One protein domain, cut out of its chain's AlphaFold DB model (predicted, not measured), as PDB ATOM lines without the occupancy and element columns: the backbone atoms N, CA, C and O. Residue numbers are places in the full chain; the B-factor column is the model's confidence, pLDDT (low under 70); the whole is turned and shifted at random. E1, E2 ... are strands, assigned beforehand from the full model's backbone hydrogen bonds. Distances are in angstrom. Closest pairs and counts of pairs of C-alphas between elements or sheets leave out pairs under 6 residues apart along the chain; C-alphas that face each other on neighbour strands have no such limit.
ATOM      1  N   ILE A 231     194.295 201.631 234.271       71.62
ATOM      2  CA  ILE A 231     193.081 201.708 233.467       71.62
ATOM      3  C   ILE A 231     192.437 203.081 233.635       71.62
ATOM      4  O   ILE A 231     192.433 203.690 234.711       71.62
ATOM      5  N   TYR A 232     191.878 203.576 232.544       82.25
ATOM      6  CA  TYR A 232     191.056 204.771 232.538       82.25
ATOM      7  C   TYR A 232     189.608 204.325 232.413       82.25
ATOM      8  O   TYR A 232     189.282 203.562 231.513       82.25
ATOM      9  N   ALA A 233     188.733 204.778 233.304       86.56
ATOM     10  CA  ALA A 233     187.320 204.426 233.265       86.56
ATOM     11  C   ALA A 233     186.435 205.666 233.410       86.56
ATOM     12  O   ALA A 233     186.809 206.668 234.027       86.56
ATOM     13  N   SER A 234     185.248 205.586 232.824       89.69
ATOM     14  CA  SER A 234     184.209 206.614 232.863       89.69
ATOM     15  C   SER A 234     182.846 205.951 233.080       89.69
ATOM     16  O   SER A 234     182.739 204.729 233.052       89.69
ATOM     17  N   ILE A 235     181.810 206.733 233.349       91.50
ATOM     18  CA  ILE A 235     180.447 206.253 233.608       91.50
ATOM     19  C   ILE A 235     179.496 206.814 232.547       91.50
ATOM     20  O   ILE A 235     179.752 207.881 232.004       91.50
ATOM     21  N   ASP A 236     178.431 206.072 232.268       89.50
ATOM     22  CA  ASP A 236     177.235 206.528 231.552       89.50
ATOM     23  C   ASP A 236     176.152 206.775 232.619       89.50
ATOM     24  O   ASP A 236     175.618 205.822 233.206       89.50
ATOM     25  N   GLN A 237     175.930 208.038 233.000       91.56
ATOM     26  CA  GLN A 237     175.039 208.371 234.124       91.56
ATOM     27  C   GLN A 237     173.569 208.396 233.725       91.56
ATOM     28  O   GLN A 237     172.705 208.125 234.571       91.56
ATOM     29  N   ASP A 238     173.270 208.744 232.479       90.25
ATOM     30  CA  ASP A 238     171.902 208.897 231.996       90.25
ATOM     31  C   ASP A 238     171.376 207.679 231.213       90.25
ATOM     32  O   ASP A 238     170.159 207.538 231.026       90.25
ATOM     33  N   GLY A 239     172.257 206.727 230.912       89.31
ATOM     34  CA  GLY A 239     171.960 205.412 230.360       89.31
ATOM     35  C   GLY A 239     171.712 205.418 228.856       89.31
ATOM     36  O   GLY A 239     170.986 204.539 228.368       89.31
ATOM     37  N   ASP A 240     172.223 206.407 228.129       88.75
ATOM     38  CA  ASP A 240     172.014 206.553 226.690       88.75
ATOM     39  C   ASP A 240     173.018 205.760 225.825       88.75
ATOM     40  O   ASP A 240     172.806 205.579 224.616       88.75
ATOM     41  N   GLY A 241     174.041 205.188 226.465       86.75
ATOM     42  CA  GLY A 241     175.075 204.362 225.858       86.75
ATOM     43  C   GLY A 241     176.372 205.093 225.507       86.75
ATOM     44  O   GLY A 241     177.236 204.460 224.889       86.75
ATOM     45  N   TYR A 242     176.536 206.368 225.871       88.19
ATOM     46  CA  TYR A 242     177.775 207.133 225.710       88.19
ATOM     47  C   TYR A 242     178.416 207.442 227.071       88.19
ATOM     48  O   TYR A 242     177.751 207.670 228.069       88.19
ATOM     49  N   LEU A 243     179.750 207.399 227.130       88.25
ATOM     50  CA  LEU A 243     180.485 207.622 228.380       88.25
ATOM     51  C   LEU A 243     180.752 209.112 228.605       88.25
ATOM     52  O   LEU A 243     181.078 209.832 227.658       88.25
ATOM     53  N   SER A 244     180.756 209.541 229.866       88.19
ATOM     54  CA  SER A 244     181.172 210.882 230.285       88.19
ATOM     55  C   SER A 244     182.537 211.279 229.725       88.19
ATOM     56  O   SER A 244     183.489 210.493 229.766       88.19
ATOM     57  N   VAL A 245     182.699 212.554 229.355       84.06
ATOM     58  CA  VAL A 245     184.028 213.166 229.124       84.06
ATOM     59  C   VAL A 245     184.921 213.171 230.373       84.06
ATOM     60  O   VAL A 245     186.132 213.384 230.269       84.06
ATOM     61  N   ASN A 246     184.348 212.966 231.561       86.38
ATOM     62  CA  ASN A 246     185.096 212.888 232.809       86.38
ATOM     63  C   ASN A 246     185.687 211.488 232.982       86.38
ATOM     64  O   ASN A 246     185.032 210.579 233.482       86.38
ATOM     65  N   VAL A 247     186.947 211.339 232.582       85.75
ATOM     66  CA  VAL A 247     187.688 210.084 232.699       85.75
ATOM     67  C   VAL A 247     188.514 210.075 233.983       85.75
ATOM     68  O   VAL A 247     189.227 211.034 234.286       85.75
ATOM     69  N   PHE A 248     188.435 208.975 234.723       85.06
ATOM     70  CA  PHE A 248     189.161 208.761 235.969       85.06
ATOM     71  C   PHE A 248     190.184 207.645 235.788       85.06
ATOM     72  O   PHE A 248     189.965 206.696 235.041       85.06
ATOM     73  N   GLN A 249     191.313 207.774 236.474       82.94
ATOM     74  CA  GLN A 249     192.371 206.772 236.471       82.94
ATOM     75  C   GLN A 249     192.192 205.853 237.680       82.94
ATOM     76  O   GLN A 249     192.092 206.339 238.809       82.94
ATOM     77  N   PHE A 250     192.188 204.546 237.439       75.00
ATOM     78  CA  PHE A 250     192.134 203.509 238.463       75.00
ATOM     79  C   PHE A 250     193.371 202.611 238.373       75.00
ATOM     80  O   PHE A 250     194.126 202.647 237.396       75.00
ATOM     81  N   THR A 251     193.608 201.844 239.432       68.56
ATOM     82  CA  THR A 251     194.547 200.720 239.413       68.56
ATOM     83  C   THR A 251     193.737 199.469 239.093       68.56
ATOM     84  O   THR A 251     192.705 199.253 239.724       68.56
ATOM     85  N   GLU A 252     194.172 198.675 238.118       64.12
ATOM     86  CA  GLU A 252     193.414 197.514 237.621       64.12
ATOM     87  C   GLU A 252     193.208 196.402 238.667       64.12
ATOM     88  O   GLU A 252     192.257 195.631 238.573       64.12
ATOM     89  N   CYS A 253     194.026 196.374 239.724       62.12
ATOM     90  CA  CYS A 253     193.910 195.421 240.833       62.12
ATOM     91  C   CYS A 253     192.585 195.540 241.620       62.12
ATOM     92  O   CYS A 253     192.197 194.603 242.318       62.12
ATOM     93  N   ASP A 254     191.893 196.685 241.535       62.47
ATOM     94  CA  ASP A 254     190.611 196.919 242.198       62.47
ATOM     95  C   ASP A 254     189.444 196.800 241.198       62.47
ATOM     96  O   ASP A 254     189.486 197.402 240.121       62.47
ATOM     97  N   PRO A 255     188.333 196.113 241.539       67.88
ATOM     98  CA  PRO A 255     187.137 196.156 240.707       67.88
ATOM     99  C   PRO A 255     186.638 197.601 240.576       67.88
ATOM    100  O   PRO A 255     186.477 198.304 241.580       67.88
ATOM    101  N   LEU A 256     186.339 198.027 239.343       77.94
ATOM    102  CA  LEU A 256     185.808 199.364 239.086       77.94
ATOM    103  C   LEU A 256     184.564 199.635 239.955       77.94
ATOM    104  O   LEU A 256     183.698 198.756 240.092       77.94
ATOM    105  N   PRO A 257     184.422 200.846 240.531       83.19
ATOM    106  CA  PRO A 257     183.202 201.225 241.228       83.19
ATOM    107  C   PRO A 257     181.977 200.999 240.334       83.19
ATOM    108  O   PRO A 257     182.014 201.254 239.131       83.19
ATOM    109  N   GLY A 258     180.875 200.521 240.915       85.12
ATOM    110  CA  GLY A 258     179.678 200.181 240.144       85.12
ATOM    111  C   GLY A 258     179.210 201.332 239.244       85.12
ATOM    112  O   GLY A 258     178.983 202.439 239.729       85.12
ATOM    113  N   GLY A 259     179.057 201.048 237.948       83.75
ATOM    114  CA  GLY A 259     178.680 202.019 236.914       83.75
ATOM    115  C   GLY A 259     179.851 202.530 236.068       83.75
ATOM    116  O   GLY A 259     179.615 202.999 234.963       83.75
ATOM    117  N   TYR A 260     181.095 202.390 236.529       87.50
ATOM    118  CA  TYR A 260     182.267 202.722 235.722       87.50
ATOM    119  C   TYR A 260     182.583 201.600 234.728       87.50
ATOM    120  O   TYR A 260     182.503 200.415 235.055       87.50
ATOM    121  N   VAL A 261     182.955 201.997 233.517       84.94
ATOM    122  CA  VAL A 261     183.349 201.146 232.395       84.94
ATOM    123  C   VAL A 261     184.689 201.650 231.867       84.94
ATOM    124  O   VAL A 261     184.925 202.857 231.788       84.94
ATOM    125  N   GLU A 262     185.574 200.719 231.529       82.12
ATOM    126  CA  GLU A 262     186.888 201.023 230.974       82.12
ATOM    127  C   GLU A 262     186.788 201.752 229.623       82.12
ATOM    128  O   GLU A 262     185.958 201.433 228.768       82.12
ATOM    129  N   VAL A 263     187.644 202.757 229.446       80.25
ATOM    130  CA  VAL A 263     187.791 203.546 228.225       80.25
ATOM    131  C   VAL A 263     188.806 202.848 227.324       80.25
ATOM    132  O   VAL A 263     190.014 202.968 227.505       80.25
ATOM    133  N   ASP A 264     188.302 202.153 226.313       73.31
ATOM    134  CA  ASP A 264     189.097 201.604 225.215       73.31
ATOM    135  C   ASP A 264     189.549 202.728 224.265       73.31
ATOM    136  O   ASP A 264     188.759 203.237 223.472       73.31
ATOM    137  N   TYR A 265     190.820 203.136 224.341       65.25
ATOM    138  CA  TYR A 265     191.392 204.167 223.461       65.25
ATOM    139  C   TYR A 265     191.760 203.662 222.058       65.25
ATOM    140  O   TYR A 265     191.966 204.479 221.154       65.25
ATOM    141  N   ASP A 266     191.846 202.345 221.862       59.72
ATOM    142  CA  ASP A 266     192.121 201.735 220.560       59.72
ATOM    143  C   ASP A 266     190.854 201.665 219.693       59.72
ATOM    144  O   ASP A 266     190.934 201.573 218.460       59.72
ATOM    145  N   ASN A 267     189.680 201.810 220.315       57.66
ATOM    146  CA  ASN A 267     188.423 202.109 219.649       57.66
ATOM    147  C   ASN A 267     188.042 203.591 219.815       57.66
ATOM    148  O   ASN A 267     188.118 204.149 220.902       57.66
ATOM    149  N   PRO A 268     187.595 204.282 218.753       57.34
ATOM    150  CA  PRO A 268     187.171 205.672 218.872       57.34
ATOM    151  C   PRO A 268     185.877 205.767 219.696       57.34
ATOM    152  O   PRO A 268     184.778 205.648 219.151       57.34
ATOM    153  N   ILE A 269     186.010 205.984 221.005       61.97
ATOM    154  CA  ILE A 269     184.895 206.291 221.903       61.97
ATOM    155  C   ILE A 269     184.435 207.719 221.613       61.97
ATOM    156  O   ILE A 269     185.216 208.671 221.640       61.97
ATOM    157  N   LEU A 270     183.149 207.866 221.305       67.25
ATOM    158  CA  LEU A 270     182.501 209.169 221.271       67.25
ATOM    159  C   LEU A 270     182.010 209.454 222.693       67.25
ATOM    160  O   LEU A 270     181.158 208.731 223.194       67.25
ATOM    161  N   PHE A 271     182.586 210.460 223.347       83.94
ATOM    162  CA  PHE A 271     182.180 210.858 224.695       83.94
ATOM    163  C   PHE A 271     180.933 211.733 224.662       83.94
ATOM    164  O   PHE A 271     180.785 212.570 223.764       83.94
ATOM    165  N   ASP A 272     180.081 211.574 225.666       86.06
ATOM    166  CA  ASP A 272     178.917 212.415 225.859       86.06
ATOM    167  C   ASP A 272     179.308 213.814 226.360       86.06
ATOM    168  O   ASP A 272     180.067 213.980 227.319       86.06
ATOM    169  N   CYS A 273     178.800 214.838 225.674       86.31
ATOM    170  CA  CYS A 273     179.013 216.227 226.038       86.31
ATOM    171  C   CYS A 273     178.096 216.705 227.175       86.31
ATOM    172  O   CYS A 273     178.417 217.737 227.776       86.31
TER     173      CYS A 273
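What this domain is: This is residues 231 to 273 of the 288 residues of an uncharacterized protein of Muricauda olearia (UniProt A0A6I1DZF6). With little regular structure, this is a small sheet of three short strands, E1 between E2 and E3, with loops making most of the rest. After E3 the chain loops out and folds back, and residues 271 to 272 pair parallel with residues 243 to 244 of the E1 to E2 loop. The printed part has 43 residues, 12 of them in E1, E2 and E3 along the chain, no named helix, and class all strand; the sheet's order is E2, E1, E3, antiparallel. It is compact, radius of gyration of the C-alphas 10.1 A, spanning 28 by 23 by 13 A.

How they stand to each other: Inner strand E1, residues 231 to 235, and edge strand E2, residues 248 to 251, form an antiparallel hairpin at 134 degrees, with N 233 and O 248 2.9 A apart, within hydrogen-bond range. Edge strand E3, residues 260 to 262, is antiparallel to E1 at 137 degrees, with N 261 and O 234 2.8 A apart, also within range. The pairing is staggered: E1 pairs with E2 over residues 231 to 233 and with E3 over 233 to 235. E2 and E3 are apart.

Where its parts are: E1 is 13.4 A long from C-alpha 231 at (193.081, 201.708, 233.467), E2 10.3 A, and E3 6.8 A, to C-alpha 262 at (186.888, 201.023, 230.974).

The domain as a whole: The C-alphas of Cys 253 and Cys 273, the two farthest apart, are 29.6 A apart. The printed part has no cut. The E1 to E2 link, 12 residues, is long. Residues 251 to 255 and 265 to 270 have pLDDT under 70.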